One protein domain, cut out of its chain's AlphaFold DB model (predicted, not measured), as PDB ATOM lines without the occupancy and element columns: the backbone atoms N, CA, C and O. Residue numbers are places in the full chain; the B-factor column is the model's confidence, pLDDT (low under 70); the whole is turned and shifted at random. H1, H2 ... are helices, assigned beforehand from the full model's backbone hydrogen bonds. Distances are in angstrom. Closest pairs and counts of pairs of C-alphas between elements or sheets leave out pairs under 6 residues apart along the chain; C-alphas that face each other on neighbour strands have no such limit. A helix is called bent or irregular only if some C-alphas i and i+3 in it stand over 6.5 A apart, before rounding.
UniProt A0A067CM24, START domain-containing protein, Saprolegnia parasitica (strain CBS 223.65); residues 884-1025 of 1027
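This is residues 884 to 1025 of the 1027 residues of the protein "START domain-containing protein" of Saprolegnia parasitica (strain CBS 223.65) (UniProt A0A067CM24). Long, kinked H5 runs along a loose up-and-down bundle, opposite H2, with H3 and H6 between them. Residues 980 to 985 stick out at one end; H1, residues 884 to 887, and H4, 935 to 939, lie at the other. The 142 printed residues have six named helices: class all helix, radius of gyration of the C-alphas 18.2 A, spans 60 by 29 by 25 A.

H5, residues 941 to 979, touches H3, residues 910 to 931, closest at C-alphas 951 and 926, 5.2 A. H6, residues 994 to 1023, touches H3, the same way. H2, residues 891 to 903, touches residues 1006 to 1017 of H6. Every O i to N i+4 pair is within hydrogen-bond range in H2 and H6, 31 of 35 in H5, 17 of 18 in H3.

H5 runs 54.7 A from C-alpha 941 at (215.163, 199.747, 208.569) to C-alpha 979 and is irregular, with C-alphas 974 and 977 7.1 A apart; H6 ends with C-alpha 1023 at (214.004, 213.787, 224.255).

The printed part has no cut, the H5 to H6 link is long, and 24 printed residues have a pLDDT under 70, among them residues 978 to 992.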
ATOM      1  N   ARG A 884     213.825 196.516 225.144       71.62
ATOM      2  CA  ARG A 884     213.169 196.926 226.400       71.62
ATOM      3  C   ARG A 884     214.115 197.685 227.337       71.62
ATOM      4  O   ARG A 884     213.650 198.435 228.187       71.62
ATOM      5  N   VAL A 885     215.435 197.546 227.166       70.56
ATOM      6  CA  VAL A 885     216.444 198.255 227.984       70.56
ATOM      7  C   VAL A 885     216.299 199.775 227.834       70.56
ATOM      8  O   VAL A 885     216.405 200.506 228.813       70.56
ATOM      9  N   TYR A 886     215.952 200.247 226.632       73.12
ATOM     10  CA  TYR A 886     215.712 201.666 226.340       73.12
ATOM     11  C   TYR A 886     214.480 202.266 227.040       73.12
ATOM     12  O   TYR A 886     214.344 203.491 227.081       73.12
ATOM     13  N   ASP A 887     213.578 201.446 227.586       67.69
ATOM     14  CA  ASP A 887     212.416 201.940 228.333       67.69
ATOM     15  C   ASP A 887     212.821 202.321 229.771       67.69
ATOM     16  O   ASP A 887     212.319 203.304 230.316       67.69
ATOM     17  N   VAL A 888     213.801 201.613 230.349       76.56
ATOM     18  CA  VAL A 888     214.280 201.790 231.729       76.56
ATOM     19  C   VAL A 888     215.352 202.883 231.794       76.56
ATOM     20  O   VAL A 888     216.545 202.604 231.730       76.56
ATOM     21  N   ALA A 889     214.944 204.143 231.969       70.94
ATOM     22  CA  ALA A 889     215.843 205.311 231.943       70.94
ATOM     23  C   ALA A 889     217.028 205.277 232.943       70.94
ATOM     24  O   ALA A 889     217.978 206.031 232.784       70.94
ATOM     25  N   VAL A 890     217.002 204.404 233.957       82.38
ATOM     26  CA  VAL A 890     218.050 204.270 234.991       82.38
ATOM     27  C   VAL A 890     219.173 203.291 234.578       82.38
ATOM     28  O   VAL A 890     220.176 203.173 235.282       82.38
ATOM     29  N   TRP A 891     219.059 202.611 233.426       86.75
ATOM     30  CA  TRP A 891     220.014 201.575 232.989       86.75
ATOM     31  C   TRP A 891     221.510 201.978 233.023       86.75
ATOM     32  O   TRP A 891     222.311 201.113 233.393       86.75
ATOM     33  N   PRO A 892     221.938 203.236 232.740       89.62
ATOM     34  CA  PRO A 892     223.357 203.599 232.789       89.62
ATOM     35  C   PRO A 892     223.943 203.514 234.201       89.62
ATOM     36  O   PRO A 892     225.072 203.062 234.372       89.62
ATOM     37  N   TYR A 893     223.164 203.885 235.225       89.69
ATOM     38  CA  TYR A 893     223.592 203.813 236.624       89.69
ATOM     39  C   TYR A 893     223.640 202.372 237.147       89.69
ATOM     40  O   TYR A 893     224.518 202.039 237.939       89.69
ATOM     41  N   VAL A 894     222.741 201.498 236.678       87.50
ATOM     42  CA  VAL A 894     222.784 200.062 237.008       87.50
ATOM     43  C   VAL A 894     224.053 199.428 236.433       87.50
ATOM     44  O   VAL A 894     224.765 198.720 237.142       87.50
ATOM     45  N   LEU A 895     224.390 199.735 235.175       88.25
ATOM     46  CA  LEU A 895     225.623 199.252 234.554       88.25
ATOM     47  C   LEU A 895     226.876 199.822 235.242       88.25
ATOM     48  O   LEU A 895     227.817 199.076 235.505       88.25
ATOM     49  N   LEU A 896     226.868 201.112 235.596       88.81
ATOM     50  CA  LEU A 896     227.929 201.762 236.372       88.81
ATOM     51  C   LEU A 896     228.179 201.047 237.712       88.81
ATOM     52  O   LEU A 896     229.326 200.752 238.046       88.81
ATOM     53  N   ALA A 897     227.109 200.742 238.453       85.19
ATOM     54  CA  ALA A 897     227.179 200.055 239.740       85.19
ATOM     55  C   ALA A 897     227.706 198.616 239.612       85.19
ATOM     56  O   ALA A 897     228.484 198.182 240.455       85.19
ATOM     57  N   LEU A 898     227.353 197.892 238.544       87.75
ATOM     58  CA  LEU A 898     227.903 196.558 238.273       87.75
ATOM     59  C   LEU A 898     229.398 196.612 237.919       87.75
ATOM     60  O   LEU A 898     230.185 195.827 238.450       87.75
ATOM     61  N   VAL A 899     229.815 197.557 237.068       87.75
ATOM     62  CA  VAL A 899     231.223 197.697 236.658       87.75
ATOM     63  C   VAL A 899     232.110 198.077 237.847       87.75
ATOM     64  O   VAL A 899     233.080 197.375 238.119       87.75
ATOM     65  N   TYR A 900     231.777 199.124 238.604       85.88
ATOM     66  CA  TYR A 900     232.612 199.559 239.735       85.88
ATOM     67  C   TYR A 900     232.363 198.792 241.043       85.88
ATOM     68  O   TYR A 900     233.209 198.824 241.931       85.88
ATOM     69  N   GLY A 901     231.246 198.070 241.165       80.50
ATOM     70  CA  GLY A 901     230.970 197.195 242.309       80.50
ATOM     71  C   GLY A 901     231.593 195.801 242.202       80.50
ATOM     72  O   GLY A 901     231.824 195.175 243.234       80.50
ATOM     73  N   TYR A 902     231.867 195.304 240.984       80.75
ATOM     74  CA  TYR A 902     232.309 193.916 240.774       80.75
ATOM     75  C   TYR A 902     233.513 193.741 239.828       80.75
ATOM     76  O   TYR A 902     234.268 192.787 239.993       80.75
ATOM     77  N   LEU A 903     233.723 194.635 238.852       80.44
ATOM     78  CA  LEU A 903     234.787 194.496 237.837       80.44
ATOM     79  C   LEU A 903     235.979 195.447 238.044       80.44
ATOM     80  O   LEU A 903     237.081 195.139 237.598       80.44
ATOM     81  N   VAL A 904     235.779 196.593 238.703       82.31
ATOM     82  CA  VAL A 904     236.808 197.629 238.911       82.31
ATOM     83  C   VAL A 904     236.970 197.933 240.403       82.31
ATOM     84  O   VAL A 904     236.463 198.922 240.927       82.31
ATOM     85  N   THR A 905     237.710 197.070 241.094       76.00
ATOM     86  CA  THR A 905     238.064 197.210 242.518       76.00
ATOM     87  C   THR A 905     239.373 198.004 242.710       76.00
ATOM     88  O   THR A 905     240.157 198.112 241.762       76.00
ATOM     89  N   PRO A 906     239.698 198.510 243.921       70.00
ATOM     90  CA  PRO A 906     240.955 199.238 244.187       70.00
ATOM     91  C   PRO A 906     242.253 198.430 243.981       70.00
ATOM     92  O   PRO A 906     243.344 199.001 243.932       70.00
ATOM     93  N   THR A 907     242.160 197.101 243.869       75.00
ATOM     94  CA  THR A 907     243.290 196.211 243.554       75.00
ATOM     95  C   THR A 907     243.496 195.989 242.051       75.00
ATOM     96  O   THR A 907     244.518 195.425 241.663       75.00
ATOM     97  N   THR A 908     242.580 196.460 241.200       81.25
ATOM     98  CA  THR A 908     242.663 196.325 239.735       81.25
ATOM     99  C   THR A 908     243.853 197.121 239.172       81.25
ATOM    100  O   THR A 908     244.075 198.258 239.595       81.25
ATOM    101  N   PRO A 909     244.616 196.597 238.194       84.19
ATOM    102  CA  PRO A 909     245.631 197.383 237.493       84.19
ATOM    103  C   PRO A 909     245.014 198.578 236.752       84.19
ATOM    104  O   PRO A 909     244.062 198.403 235.990       84.19
ATOM    105  N   LEU A 910     245.595 199.775 236.912       78.38
ATOM    106  CA  LEU A 910     245.084 201.032 236.335       78.38
ATOM    107  C   LEU A 910     244.781 200.925 234.832       78.38
ATOM    108  O   LEU A 910     243.697 201.302 234.404       78.38
ATOM    109  N   LEU A 911     245.684 200.342 234.033       82.25
ATOM    110  CA  LEU A 911     245.478 200.161 232.587       82.25
ATOM    111  C   LEU A 911     244.212 199.343 232.264       82.25
ATOM    112  O   LEU A 911     243.490 199.662 231.322       82.25
ATOM    113  N   HIS A 912     243.917 198.315 233.065       84.38
ATOM    114  CA  HIS A 912     242.724 197.487 232.895       84.38
ATOM    115  C   HIS A 912     241.458 198.246 233.317       84.38
ATOM    116  O   HIS A 912     240.441 198.185 232.629       84.38
ATOM    117  N   ALA A 913     241.537 199.030 234.397       84.00
ATOM    118  CA  ALA A 913     240.438 199.865 234.866       84.00
ATOM    119  C   ALA A 913     240.095 201.007 233.884       84.00
ATOM    120  O   ALA A 913     238.921 201.197 233.568       84.00
ATOM    121  N   HIS A 914     241.094 201.695 233.315       85.38
ATOM    122  CA  HIS A 914     240.889 202.679 232.243       85.38
ATOM    123  C   HIS A 914     240.307 202.035 230.977       85.38
ATOM    124  O   HIS A 914     239.392 202.598 230.378       85.38
ATOM    125  N   GLY A 915     240.764 200.835 230.597       87.19
ATOM    126  CA  GLY A 915     240.161 200.069 229.501       87.19
ATOM    127  C   GLY A 915     238.680 199.750 229.747       87.19
ATOM    128  O   GLY A 915     237.852 199.905 228.848       87.19
ATOM    129  N   MET A 916     238.322 199.385 230.983       87.75
ATOM    130  CA  MET A 916     236.937 199.098 231.366       87.75
ATOM    131  C   MET A 916     236.065 200.362 231.439       87.75
ATOM    132  O   MET A 916     234.909 200.329 231.017       87.75
ATOM    133  N   LYS A 917     236.620 201.502 231.883       88.12
ATOM    134  CA  LYS A 917     235.958 202.814 231.788       88.12
ATOM    135  C   LYS A 917     235.722 203.216 230.330       88.12
ATOM    136  O   LYS A 917     234.614 203.626 230.003       88.12
ATOM    137  N   ALA A 918     236.706 203.047 229.446       89.06
ATOM    138  CA  ALA A 918     236.546 203.355 228.027       89.06
ATOM    139  C   ALA A 918     235.461 202.491 227.366       89.06
ATOM    140  O   ALA A 918     234.607 203.022 226.656       89.06
ATOM    141  N   LEU A 919     235.419 201.189 227.673       90.62
ATOM    142  CA  LEU A 919     234.339 200.301 227.236       90.62
ATOM    143  C   LEU A 919     232.965 200.779 227.741       90.62
ATOM    144  O   LEU A 919     232.014 200.841 226.963       90.62
ATOM    145  N   LEU A 920     232.863 201.168 229.016       90.50
ATOM    146  CA  LEU A 920     231.633 201.703 229.607       90.50
ATOM    147  C   LEU A 920     231.181 203.007 228.922       90.50
ATOM    148  O   LEU A 920     230.013 203.131 228.552       90.50
ATOM    149  N   THR A 921     232.105 203.939 228.676       89.62
ATOM    150  CA  THR A 921     231.851 205.193 227.949       89.62
ATOM    151  C   THR A 921     231.389 204.925 226.504       89.62
ATOM    152  O   THR A 921     230.445 205.564 226.032       89.62
ATOM    153  N   CYS A 922     231.948 203.921 225.813       91.00
ATOM    154  CA  CYS A 922     231.449 203.473 224.505       91.00
ATOM    155  C   CYS A 922     230.025 202.897 224.571       91.00
ATOM    156  O   CYS A 922     229.207 203.198 223.700       91.00
ATOM    157  N   VAL A 923     229.703 202.093 225.591       90.31
ATOM    158  CA  VAL A 923     228.354 201.530 225.784       90.31
ATOM    159  C   VAL A 923     227.335 202.640 226.067       90.31
ATOM    160  O   VAL A 923     226.264 202.652 225.455       90.31
ATOM    161  N   PHE A 924     227.679 203.618 226.912       91.06
ATOM    162  CA  PHE A 924     226.851 204.805 227.150       91.06
ATOM    163  C   PHE A 924     226.596 205.597 225.863       91.06
ATOM    164  O   PHE A 924     225.446 205.904 225.571       91.06
ATOM    165  N   ALA A 925     227.614 205.839 225.032       88.88
ATOM    166  CA  ALA A 925     227.436 206.500 223.738       88.88
ATOM    167  C   ALA A 925     226.543 205.694 222.765       88.88
ATOM    168  O   ALA A 925     225.604 206.235 222.177       88.88
ATOM    169  N   TRP A 926     226.795 204.389 222.614       89.44
ATOM    170  CA  TRP A 926     226.114 203.523 221.642       89.44
ATOM    171  C   TRP A 926     224.623 203.309 221.953       89.44
ATOM    172  O   TRP A 926     223.763 203.453 221.077       89.44
ATOM    173  N   PHE A 927     224.299 202.986 223.208       86.81
ATOM    174  CA  PHE A 927     222.914 202.796 223.651       86.81
ATOM    175  C   PHE A 927     222.234 204.132 223.999       86.81
ATOM    176  O   PHE A 927     221.022 204.261 223.820       86.81
ATOM    177  N   GLY A 928     223.007 205.150 224.397       84.00
ATOM    178  CA  GLY A 928     222.570 206.532 224.613       84.00
ATOM    179  C   GLY A 928     221.832 207.103 223.407       84.00
ATOM    180  O   GLY A 928     220.649 207.448 223.504       84.00
ATOM    181  N   VAL A 929     222.503 207.092 222.248       83.06
ATOM    182  CA  VAL A 929     221.945 207.539 220.961       83.06
ATOM    183  C   VAL A 929     220.641 206.806 220.638       83.06
ATOM    184  O   VAL A 929     219.659 207.442 220.276       83.06
ATOM    185  N   SER A 930     220.577 205.482 220.805       81.00
ATOM    186  CA  SER A 930     219.385 204.704 220.424       81.00
ATOM    187  C   SER A 930     218.194 204.826 221.370       81.00
ATOM    188  O   SER A 930     217.059 204.755 220.897       81.00
ATOM    189  N   GLY A 931     218.417 205.035 222.670       76.00
ATOM    190  CA  GLY A 931     217.335 205.319 223.620       76.00
ATOM    191  C   GLY A 931     216.737 206.722 223.475       76.00
ATOM    192  O   GLY A 931     215.693 206.991 224.061       76.00
ATOM    193  N   SER A 932     217.360 207.580 222.659       77.25
ATOM    194  CA  SER A 932     216.845 208.901 222.267       77.25
ATOM    195  C   SER A 932     215.867 208.848 221.078       77.25
ATOM    196  O   SER A 932     215.426 209.886 220.605       77.25
ATOM    197  N   PHE A 933     215.516 207.658 220.576       77.94
ATOM    198  CA  PHE A 933     214.508 207.473 219.523       77.94
ATOM    199  C   PHE A 933     213.366 206.573 220.015       77.94
ATOM    200  O   PHE A 933     213.553 205.745 220.913       77.94
ATOM    201  N   SER A 934     212.179 206.699 219.416       77.62
ATOM    202  CA  SER A 934     211.051 205.813 219.725       77.62
ATOM    203  C   SER A 934     211.306 204.386 219.221       77.62
ATOM    204  O   SER A 934     212.091 204.157 218.298       77.62
ATOM    205  N   TRP A 935     210.616 203.402 219.806       73.06
ATOM    206  CA  TRP A 935     210.699 202.014 219.337       73.06
ATOM    207  C   TRP A 935     210.280 201.879 217.863       73.06
ATOM    208  O   TRP A 935     210.990 201.270 217.069       73.06
ATOM    209  N   GLN A 936     209.183 202.537 217.477       69.19
ATOM    210  CA  GLN A 936     208.679 202.559 216.099       69.19
ATOM    211  C   GLN A 936     209.710 203.129 215.108       69.19
ATOM    212  O   GLN A 936     209.846 202.610 214.003       69.19
ATOM    213  N   ALA A 937     210.486 204.142 215.513       70.31
ATOM    214  CA  ALA A 937     211.570 204.687 214.699       70.31
ATOM    215  C   ALA A 937     212.749 203.706 214.543       70.31
ATOM    216  O   ALA A 937     213.341 203.645 213.471       70.31
ATOM    217  N   ARG A 938     213.070 202.901 215.570       74.38
ATOM    218  CA  ARG A 938     214.121 201.861 215.491       74.38
ATOM    219  C   ARG A 938     213.720 200.628 214.671       74.38
ATOM    220  O   ARG A 938     214.602 199.948 214.161       74.38
ATOM    221  N   VAL A 939     212.423 200.341 214.544       72.06
ATOM    222  CA  VAL A 939     211.902 199.235 213.713       72.06
ATOM    223  C   VAL A 939     211.931 199.572 212.214       72.06
ATOM    224  O   VAL A 939     211.952 198.669 211.383       72.06
ATOM    225  N   ASN A 940     211.979 200.855 211.841       75.12
ATOM    226  CA  ASN A 940     212.159 201.267 210.449       75.12
ATOM    227  C   ASN A 940     213.622 201.062 210.011       75.12
ATOM    228  O   ASN A 940     214.531 201.719 210.517       75.12
ATOM    229  N   GLU A 941     213.838 200.171 209.043       69.62
ATOM    230  CA  GLU A 941     215.163 199.747 208.569       69.62
ATOM    231  C   GLU A 941     216.040 200.910 208.067       69.62
ATOM    232  O   GLU A 941     217.213 201.008 208.438       69.62
ATOM    233  N   HIS A 942     215.470 201.853 207.307       67.19
ATOM    234  CA  HIS A 942     216.202 203.024 206.810       67.19
ATOM    235  C   HIS A 942     216.622 203.964 207.948       67.19
ATOM    236  O   HIS A 942     217.770 204.411 207.994       67.19
ATOM    237  N   VAL A 943     215.723 204.223 208.903       67.56
ATOM    238  CA  VAL A 943     216.021 205.056 210.082       67.56
ATOM    239  C   VAL A 943     217.065 204.372 210.968       67.56
ATOM    240  O   VAL A 943     218.006 205.017 211.433       67.56
ATOM    241  N   MET A 944     216.977 203.052 211.147       77.62
ATOM    242  CA  MET A 944     217.968 202.288 211.901       77.62
ATOM    243  C   MET A 944     219.355 202.334 211.235       77.62
ATOM    244  O   MET A 944     220.358 202.474 211.936       77.62
ATOM    245  N   ALA A 945     219.444 202.323 209.899       76.69
ATOM    246  CA  ALA A 945     220.702 202.510 209.167       76.69
ATOM    247  C   ALA A 945     221.317 203.920 209.337       76.69
ATOM    248  O   ALA A 945     222.539 204.091 209.259       76.69
ATOM    249  N   GLU A 946     220.508 204.948 209.606       78.56
ATOM    250  CA  GLU A 946     220.993 206.282 209.991       78.56
ATOM    251  C   GLU A 946     221.459 206.304 211.456       78.56
ATOM    252  O   GLU A 946     222.564 206.769 211.747       78.56
ATOM    253  N   ILE A 947     220.683 205.706 212.370       81.50
ATOM    254  CA  ILE A 947     221.031 205.569 213.794       81.50
ATOM    255  C   ILE A 947     222.349 204.795 213.968       81.50
ATOM    256  O   ILE A 947     223.172 205.188 214.794       81.50
ATOM    257  N   GLN A 948     222.611 203.749 213.173       80.81
ATOM    258  CA  GLN A 948     223.907 203.050 213.167       80.81
ATOM    259  C   GLN A 948     225.063 203.984 212.774       80.81
ATOM    260  O   GLN A 948     226.078 204.039 213.469       80.81
ATOM    261  N   ARG A 949     224.911 204.775 211.703       84.00
ATOM    262  CA  ARG A 949     225.939 205.741 211.270       84.00
ATOM    263  C   ARG A 949     226.171 206.848 212.308       84.00
ATOM    264  O   ARG A 949     227.309 207.290 212.480       84.00
ATOM    265  N   LEU A 950     225.132 207.258 213.040       80.69
ATOM    266  CA  LEU A 950     225.241 208.216 214.143       80.69
ATOM    267  C   LEU A 950     225.944 207.616 215.373       80.69
ATOM    268  O   LEU A 950     226.854 208.245 215.910       80.69
ATOM    269  N   ARG A 951     225.590 206.386 215.776       86.44
ATOM    270  CA  ARG A 951     226.232 205.648 216.882       86.44
ATOM    271  C   ARG A 951     227.752 205.604 216.743       86.44
ATOM    272  O   ARG A 951     228.449 205.997 217.673       86.44
ATOM    273  N   PHE A 952     228.266 205.170 215.587       86.81
ATOM    274  CA  PHE A 952     229.713 205.084 215.356       86.81
ATOM    275  C   PHE A 952     230.407 206.444 215.514       86.81
ATOM    276  O   PHE A 952     231.435 206.530 216.182       86.81
ATOM    277  N   ARG A 953     229.823 207.524 214.973       87.00
ATOM    278  CA  ARG A 953     230.369 208.885 215.119       87.00
ATOM    279  C   ARG A 953     230.408 209.338 216.580       87.00
ATOM    280  O   ARG A 953     231.427 209.861 217.021       87.00
ATOM    281  N   VAL A 954     229.333 209.111 217.338       86.38
ATOM    282  CA  VAL A 954     229.259 209.512 218.754       86.38
ATOM    283  C   VAL A 954     230.199 208.669 219.626       86.38
ATOM    284  O   VAL A 954     230.828 209.222 220.519       86.38
ATOM    285  N   VAL A 955     230.387 207.375 219.336       91.25
ATOM    286  CA  VAL A 955     231.384 206.529 220.027       91.25
ATOM    287  C   VAL A 955     232.818 207.006 219.775       91.25
ATOM    288  O   VAL A 955     233.597 207.082 220.723       91.25
ATOM    289  N   VAL A 956     233.171 207.382 218.540       88.88
ATOM    290  CA  VAL A 956     234.504 207.936 218.223       88.88
ATOM    291  C   VAL A 956     234.753 209.249 218.976       88.88
ATOM    292  O   VAL A 956     235.822 209.434 219.555       88.88
ATOM    293  N   VAL A 957     233.753 210.134 219.040       86.88
ATOM    294  CA  VAL A 957     233.832 211.377 219.828       86.88
ATOM    295  C   VAL A 957     233.942 211.081 221.330       86.88
ATOM    296  O   VAL A 957     234.766 211.685 222.013       86.88
ATOM    297  N   ALA A 958     233.174 210.121 221.850       87.38
ATOM    298  CA  ALA A 958     233.212 209.731 223.258       87.38
ATOM    299  C   ALA A 958     234.575 209.145 223.672       87.38
ATOM    300  O   ALA A 958     235.063 209.466 224.751       87.38
ATOM    301  N   LEU A 959     235.233 208.364 222.805       87.44
ATOM    302  CA  LEU A 959     236.599 207.872 223.030       87.44
ATOM    303  C   LEU A 959     237.637 209.004 223.093       87.44
ATOM    304  O   LEU A 959     238.542 208.958 223.924       87.44
ATOM    305  N   PHE A 960     237.495 210.041 222.263       87.75
ATOM    306  CA  PHE A 960     238.369 211.217 222.322       87.75
ATOM    307  C   PHE A 960     238.182 212.002 223.634       87.75
ATOM    308  O   PHE A 960     239.162 212.360 224.289       87.75
ATOM    309  N   PHE A 961     236.933 212.207 224.067       84.00
ATOM    310  CA  PHE A 961     236.636 212.817 225.369       84.00
ATOM    311  C   PHE A 961     237.096 211.955 226.554       84.00
ATOM    312  O   PHE A 961     237.535 212.506 227.559       84.00
ATOM    313  N   GLU A 962     237.044 210.629 226.447       87.44
ATOM    314  CA  GLU A 962     237.535 209.702 227.473       87.44
ATOM    315  C   GLU A 962     239.062 209.763 227.624       87.44
ATOM    316  O   GLU A 962     239.571 209.847 228.743       87.44
ATOM    317  N   LEU A 963     239.798 209.809 226.507       86.31
ATOM    318  CA  LEU A 963     241.248 210.013 226.510       86.31
ATOM    319  C   LEU A 963     241.614 211.348 227.178       86.31
ATOM    320  O   LEU A 963     242.461 211.379 228.072       86.31
ATOM    321  N   LEU A 964     240.931 212.436 226.806       86.69
ATOM    322  CA  LEU A 964     241.136 213.756 227.406       86.69
ATOM    323  C   LEU A 964     240.761 213.781 228.900       86.69
ATOM    324  O   LEU A 964     241.517 214.314 229.707       86.69
ATOM    325  N   SER A 965     239.639 213.162 229.287       84.25
ATOM    326  CA  SER A 965     239.204 213.001 230.686       84.25
ATOM    327  C   SER A 965     240.250 212.253 231.513       84.25
ATOM    328  O   SER A 965     240.583 212.687 232.614       84.25
ATOM    329  N   THR A 966     240.812 211.171 230.970       84.06
ATOM    330  CA  THR A 966     241.858 210.375 231.623       84.06
ATOM    331  C   THR A 966     243.164 211.164 231.781       84.06
ATOM    332  O   THR A 966     243.726 211.178 232.876       84.06
ATOM    333  N   VAL A 967     243.617 211.892 230.752       85.25
ATOM    334  CA  VAL A 967     244.814 212.755 230.846       85.25
ATOM    335  C   VAL A 967     244.613 213.886 231.862       85.25
ATOM    336  O   VAL A 967     245.484 214.122 232.698       85.25
ATOM    337  N   MET A 968     243.457 214.555 231.843       84.06
ATOM    338  CA  MET A 968     243.144 215.633 232.789       84.06
ATOM    339  C   MET A 968     243.020 215.119 234.229       84.06
ATOM    340  O   MET A 968     243.501 215.781 235.147       84.06
ATOM    341  N   ALA A 969     242.440 213.931 234.438       80.56
ATOM    342  CA  ALA A 969     242.393 213.287 235.749       80.56
ATOM    343  C   ALA A 969     243.800 212.944 236.265       80.56
ATOM    344  O   ALA A 969     244.116 213.289 237.398       80.56
ATOM    345  N   TYR A 970     244.666 212.362 235.428       82.81
ATOM    346  CA  TYR A 970     246.053 212.044 235.787       82.81
ATOM    347  C   TYR A 970     246.867 213.299 236.155       82.81
ATOM    348  O   TYR A 970     247.531 213.341 237.192       82.81
ATOM    349  N   VAL A 971     246.779 214.367 235.352       83.31
ATOM    350  CA  VAL A 971     247.427 215.655 235.666       83.31
ATOM    351  C   VAL A 971     246.866 216.248 236.963       83.31
ATOM    352  O   VAL A 971     247.619 216.799 237.772       83.31
ATOM    353  N   TRP A 972     245.563 216.097 237.215       82.12
ATOM    354  CA  TRP A 972     244.952 216.526 238.468       82.12
ATOM    355  C   TRP A 972     245.501 215.752 239.675       82.12
ATOM    356  O   TRP A 972     245.989 216.381 240.617       82.12
ATOM    357  N   THR A 973     245.490 214.416 239.654       78.25
ATOM    358  CA  THR A 973     245.885 213.583 240.804       78.25
ATOM    359  C   THR A 973     247.384 213.608 241.096       78.25
ATOM    360  O   THR A 973     247.758 213.662 242.272       78.25
ATOM    361  N   HIS A 974     248.236 213.641 240.065       76.44
ATOM    362  CA  HIS A 974     249.697 213.623 240.212       76.44
ATOM    363  C   HIS A 974     250.358 215.008 240.327       76.44
ATOM    364  O   HIS A 974     251.477 215.096 240.840       76.44
ATOM    365  N   HIS A 975     249.730 216.094 239.847       76.00
ATOM    366  CA  HIS A 975     250.397 217.407 239.764       76.00
ATOM    367  C   HIS A 975     249.619 218.598 240.344       76.00
ATOM    368  O   HIS A 975     250.252 219.612 240.658       76.00
ATOM    369  N   LEU A 976     248.294 218.525 240.511       74.81
ATOM    370  CA  LEU A 976     247.492 219.679 240.957       74.81
ATOM    371  C   LEU A 976     246.846 219.489 242.334       74.81
ATOM    372  O   LEU A 976     246.892 220.418 243.134       74.81
ATOM    373  N   ALA A 977     246.323 218.305 242.659       70.00
ATOM    374  CA  ALA A 977     245.558 218.062 243.888       70.00
ATOM    375  C   ALA A 977     246.308 218.482 245.171       70.00
ATOM    376  O   ALA A 977     245.734 219.136 246.039       70.00
ATOM    377  N   CYS A 978     247.614 218.202 245.252       65.06
ATOM    378  CA  CYS A 978     248.469 218.578 246.388       65.06
ATOM    379  C   CYS A 978     248.634 220.099 246.584       65.06
ATOM    380  O   CYS A 978     249.023 220.536 247.661       65.06
ATOM    381  N   ARG A 979     248.372 220.909 245.550       65.06
ATOM    382  CA  ARG A 979     248.515 222.377 245.568       65.06
ATOM    383  C   ARG A 979     247.227 223.108 245.964       65.06
ATOM    384  O   ARG A 979     247.261 224.320 246.137       65.06
ATOM    385  N   VAL A 980     246.104 222.391 246.077       63.81
ATOM    386  CA  VAL A 980     244.759 222.962 246.298       63.81
ATOM    387  C   VAL A 980     244.178 222.572 247.671       63.81
ATOM    388  O   VAL A 980     243.166 223.119 248.099       63.81
ATOM    389  N   SER A 981     244.821 221.660 248.410       54.62
ATOM    390  CA  SER A 981     244.403 221.299 249.773       54.62
ATOM    391  C   SER A 981     244.702 222.401 250.810       54.62
ATOM    392  O   SER A 981     245.717 223.095 250.682       54.62
ATOM    393  N   PRO A 982     243.869 222.541 251.867       52.75
ATOM    394  CA  PRO A 982     244.091 223.499 252.950       52.75
ATOM    395  C   PRO A 982     245.471 223.372 253.609       52.75
ATOM    396  O   PRO A 982     245.994 222.272 253.784       52.75
ATOM    397  N   SER A 983     246.023 224.511 254.029       51.62
ATOM    398  CA  SER A 983     247.395 224.689 254.539       51.62
ATOM    399  C   SER A 983     247.817 223.737 255.666       51.62
ATOM    400  O   SER A 983     248.997 223.432 255.791       51.62
ATOM    401  N   HIS A 984     246.876 223.234 256.467       48.84
ATOM    402  CA  HIS A 984     247.152 222.339 257.598       48.84
ATOM    403  C   HIS A 984     247.329 220.855 257.214       48.84
ATOM    404  O   HIS A 984     247.601 220.036 258.086       48.84
ATOM    405  N   LEU A 985     247.173 220.498 255.932       50.47
ATOM    406  CA  LEU A 985     247.257 219.119 255.421       50.47
ATOM    407  C   LEU A 985     248.154 218.979 254.174       50.47
ATOM    408  O   LEU A 985     248.088 217.977 253.462       50.47
ATOM    409  N   GLN A 986     249.011 219.968 253.904       52.91
ATOM    410  CA  GLN A 986     249.921 219.967 252.755       52.91
ATOM    411  C   GLN A 986     251.149 219.067 252.978       52.91
ATOM    412  O   GLN A 986     252.271 219.545 253.139       52.91
ATOM    413  N   LEU A 987     250.948 217.745 252.921       54.38
ATOM    414  CA  LEU A 987     252.037 216.847 252.530       54.38
ATOM    415  C   LEU A 987     252.456 217.170 251.090       54.38
ATOM    416  O   LEU A 987     251.617 217.428 250.220       54.38
ATOM    417  N   ALA A 988     253.758 217.120 250.818       57.81
ATOM    418  CA  ALA A 988     254.257 217.276 249.460       57.81
ATOM    419  C   ALA A 988     253.731 216.136 248.568       57.81
ATOM    420  O   ALA A 988     253.557 215.004 249.017       57.81
ATOM    421  N   CYS A 989     253.540 216.397 247.273       54.97
ATOM    422  CA  CYS A 989     253.051 215.375 246.332       54.97
ATOM    423  C   CYS A 989     253.980 214.140 246.228       54.97
ATOM    424  O   CYS A 989     253.537 213.072 245.824       54.97
ATOM    425  N   SER A 990     255.242 214.273 246.651       57.25
ATOM    426  CA  SER A 990     256.238 213.201 246.796       57.25
ATOM    427  C   SER A 990     256.103 212.347 248.068       57.25
ATOM    428  O   SER A 990     256.818 211.357 248.195       57.25
ATOM    429  N   GLN A 991     255.231 212.714 249.014       63.28
ATOM    430  CA  GLN A 991     255.031 212.017 250.295       63.28
ATOM    431  C   GLN A 991     253.743 211.177 250.346       63.28
ATOM    432  O   GLN A 991     253.550 210.425 251.299       63.28
ATOM    433  N   ARG A 992     252.861 211.284 249.341       68.62
ATOM    434  CA  ARG A 992     251.661 210.437 249.233       68.62
ATOM    435  C   ARG A 992     252.060 208.986 248.982       68.62
ATOM    436  O   ARG A 992     252.888 208.710 248.114       68.62
ATOM    437  N   SER A 993     251.434 208.048 249.686       74.81
ATOM    438  CA  SER A 993     251.651 206.625 249.433       74.81
ATOM    439  C   SER A 993     251.084 206.207 248.062       74.81
ATOM    440  O   SER A 993     250.078 206.763 247.604       74.81
ATOM    441  N   PRO A 994     251.645 205.169 247.409       75.12
ATOM    442  CA  PRO A 994     251.103 204.639 246.152       75.12
ATOM    443  C   PRO A 994     249.647 204.145 246.245       75.12
ATOM    444  O   PRO A 994     248.974 204.023 245.222       75.12
ATOM    445  N   LEU A 995     249.159 203.861 247.459       75.00
ATOM    446  CA  LEU A 995     247.773 203.474 247.727       75.00
ATOM    447  C   LEU A 995     246.829 204.686 247.708       75.00
ATOM    448  O   LEU A 995     245.769 204.609 247.093       75.00
ATOM    449  N   GLU A 996     247.216 205.813 248.311       74.50
ATOM    450  CA  GLU A 996     246.413 207.047 248.312       74.50
ATOM    451  C   GLU A 996     246.297 207.669 246.919       74.50
ATOM    452  O   GLU A 996     245.227 208.159 246.549       74.50
ATOM    453  N   VAL A 997     247.376 207.630 246.125       76.69
ATOM    454  CA  VAL A 997     247.346 208.084 244.726       76.69
ATOM    455  C   VAL A 997     246.339 207.243 243.938       76.69
ATOM    456  O   VAL A 997     245.360 207.793 243.439       76.69
ATOM    457  N   ARG A 998     246.473 205.907 243.973       77.12
ATOM    458  CA  ARG A 998     245.552 204.980 243.293       77.12
ATOM    459  C   ARG A 998     244.099 205.126 243.759       77.12
ATOM    460  O   ARG A 998     243.189 205.072 242.936       77.12
ATOM    461  N   ALA A 999     243.861 205.328 245.055       78.38
ATOM    462  CA  ALA A 999     242.521 205.592 245.578       78.38
ATOM    463  C   ALA A 999     241.946 206.916 245.038       78.38
ATOM    464  O   ALA A 999     240.765 206.979 244.696       78.38
ATOM    465  N   THR A1000     242.785 207.950 244.898       79.88
ATOM    466  CA  THR A1000     242.396 209.230 244.287       79.88
ATOM    467  C   THR A1000     242.067 209.050 242.797       79.88
ATOM    468  O   THR A1000     241.045 209.561 242.340       79.88
ATOM    469  N   ASP A1001     242.872 208.289 242.047       80.38
ATOM    470  CA  ASP A1001     242.618 207.985 240.628       80.38
ATOM    471  C   ASP A1001     241.294 207.234 240.446       80.38
ATOM    472  O   ASP A1001     240.446 207.648 239.654       80.38
ATOM    473  N   HIS A1002     241.067 206.171 241.229       82.12
ATOM    474  CA  HIS A1002     239.819 205.404 241.194       82.12
ATOM    475  C   HIS A1002     238.593 206.259 241.541       82.12
ATOM    476  O   HIS A1002     237.562 206.122 240.881       82.12
ATOM    477  N   PHE A1003     238.698 207.183 242.503       84.12
ATOM    478  CA  PHE A1003     237.615 208.116 242.821       84.12
ATOM    479  C   PHE A1003     237.247 209.012 241.624       84.12
ATOM    480  O   PHE A1003     236.076 209.079 241.244       84.12
ATOM    481  N   TRP A1004     238.226 209.656 240.977       83.69
ATOM    482  CA  TRP A1004     237.953 210.498 239.803       83.69
ATOM    483  C   TRP A1004     237.506 209.685 238.586       83.69
ATOM    484  O   TRP A1004     236.700 210.166 237.788       83.69
ATOM    485  N   MET A1005     237.971 208.444 238.446       84.19
ATOM    486  CA  MET A1005     237.528 207.514 237.408       84.19
ATOM    487  C   MET A1005     236.027 207.194 237.559       84.19
ATOM    488  O   MET A1005     235.268 207.400 236.608       84.19
ATOM    489  N   VAL A1006     235.581 206.836 238.775       86.19
ATOM    490  CA  VAL A1006     234.160 206.641 239.134       86.19
ATOM    491  C   VAL A1006     233.344 207.914 238.904       86.19
ATOM    492  O   VAL A1006     232.312 207.861 238.236       86.19
ATOM    493  N   ALA A1007     233.801 209.065 239.412       83.56
ATOM    494  CA  ALA A1007     233.072 210.331 239.316       83.56
ATOM    495  C   ALA A1007     232.842 210.768 237.857       83.56
ATOM    496  O   ALA A1007     231.732 211.156 237.490       83.56
ATOM    497  N   ASN A1008     233.855 210.634 236.994       85.88
ATOM    498  CA  ASN A1008     233.718 210.917 235.563       85.88
ATOM    499  C   ASN A1008     232.742 209.946 234.870       85.88
ATOM    500  O   ASN A1008     231.918 210.378 234.065       85.88
ATOM    501  N   SER A1009     232.776 208.649 235.201       88.50
ATOM    502  CA  SER A1009     231.795 207.687 234.673       88.50
ATOM    503  C   SER A1009     230.371 207.947 235.181       88.50
ATOM    504  O   SER A1009     229.419 207.744 234.429       88.50
ATOM    505  N   PHE A1010     230.203 208.442 236.413       89.06
ATOM    506  CA  PHE A1010     228.903 208.877 236.931       89.06
ATOM    507  C   PHE A1010     228.368 210.084 236.152       89.06
ATOM    508  O   PHE A1010     227.221 210.059 235.719       89.06
ATOM    509  N   LEU A1011     229.196 211.098 235.877       86.31
ATOM    510  CA  LEU A1011     228.802 212.246 235.049       86.31
ATOM    511  C   LEU A1011     228.399 211.828 233.622       86.31
ATOM    512  O   LEU A1011     227.394 212.316 233.106       86.31
ATOM    513  N   ALA A1012     229.125 210.888 233.004       85.62
ATOM    514  CA  ALA A1012     228.778 210.343 231.689       85.62
ATOM    515  C   ALA A1012     227.439 209.574 231.698       85.62
ATOM    516  O   ALA A1012     226.629 209.725 230.776       85.62
ATOM    517  N   ALA A1013     227.164 208.804 232.759       88.50
ATOM    518  CA  ALA A1013     225.866 208.170 232.978       88.50
ATOM    519  C   ALA A1013     224.751 209.223 233.121       88.50
ATOM    520  O   ALA A1013     223.761 209.168 232.390       88.50
ATOM    521  N   SER A1014     224.942 210.235 233.975       88.44
ATOM    522  CA  SER A1014     223.984 211.325 234.204       88.44
ATOM    523  C   SER A1014     223.654 212.111 232.937       88.44
ATOM    524  O   SER A1014     222.485 212.387 232.674       88.44
ATOM    525  N   PHE A1015     224.657 212.431 232.117       84.56
ATOM    526  CA  PHE A1015     224.470 213.110 230.832       84.56
ATOM    527  C   PHE A1015     223.659 212.254 229.845       84.56
ATOM    528  O   PHE A1015     222.733 212.749 229.199       84.56
ATOM    529  N   THR A1016     223.945 210.949 229.791       85.00
ATOM    530  CA  THR A1016     223.213 209.984 228.952       85.00
ATOM    531  C   THR A1016     221.740 209.887 229.363       85.00
ATOM    532  O   THR A1016     220.857 209.932 228.505       85.00
ATOM    533  N   VAL A1017     221.456 209.816 230.669       85.12
ATOM    534  CA  VAL A1017     220.083 209.810 231.203       85.12
ATOM    535  C   VAL A1017     219.381 211.148 230.950       85.12
ATOM    536  O   VAL A1017     218.232 211.154 230.518       85.12
ATOM    537  N   GLY A1018     220.072 212.276 231.143       80.12
ATOM    538  CA  GLY A1018     219.529 213.615 230.900       80.12
ATOM    539  C   GLY A1018     219.052 213.814 229.459       80.12
ATOM    540  O   GLY A1018     217.934 214.278 229.248       80.12
ATOM    541  N   ILE A1019     219.841 213.383 228.467       76.62
ATOM    542  CA  ILE A1019     219.434 213.408 227.051       76.62
ATOM    543  C   ILE A1019     218.221 212.497 226.811       76.62
ATOM    544  O   ILE A1019     217.247 212.929 226.195       76.62
ATOM    545  N   GLN A1020     218.243 211.260 227.319       77.25
ATOM    546  CA  GLN A1020     217.136 210.315 227.125       77.25
ATOM    547  C   GLN A1020     215.827 210.782 227.781       77.25
ATOM    548  O   GLN A1020     214.755 210.471 227.266       77.25
ATOM    549  N   ILE A1021     215.893 211.548 228.875       76.25
ATOM    550  CA  ILE A1021     214.724 212.174 229.508       76.25
ATOM    551  C   ILE A1021     214.256 213.399 228.713       76.25
ATOM    552  O   ILE A1021     213.078 213.467 228.377       76.25
ATOM    553  N   LEU A1022     215.150 214.329 228.353       68.69
ATOM    554  CA  LEU A1022     214.795 215.533 227.585       68.69
ATOM    555  C   LEU A1022     214.093 215.188 226.267       68.69
ATOM    556  O   LEU A1022     213.060 215.770 225.946       68.69
ATOM    557  N   VAL A1023     214.608 214.201 225.528       63.56
ATOM    558  CA  VAL A1023     214.004 213.787 224.255       63.56
ATOM    559  C   VAL A1023     212.661 213.072 224.466       63.56
ATOM    560  O   VAL A1023     211.734 213.308 223.699       63.56
ATOM    561  N   LYS A1024     212.487 212.297 225.550       63.44
ATOM    562  CA  LYS A1024     211.187 211.705 225.942       63.44
ATOM    563  C   LYS A1024     210.178 212.708 226.535       63.44
ATOM    564  O   LYS A1024     209.064 212.310 226.850       63.44
ATOM    565  N   ILE A1025     210.556 213.978 226.710       61.66
ATOM    566  CA  ILE A1025     209.670 215.088 227.115       61.66
ATOM    567  C   ILE A1025     209.326 215.993 225.910       61.66
ATOM    568  O   ILE A1025     208.485 216.882 226.014       61.66
TER     569      ILE A1025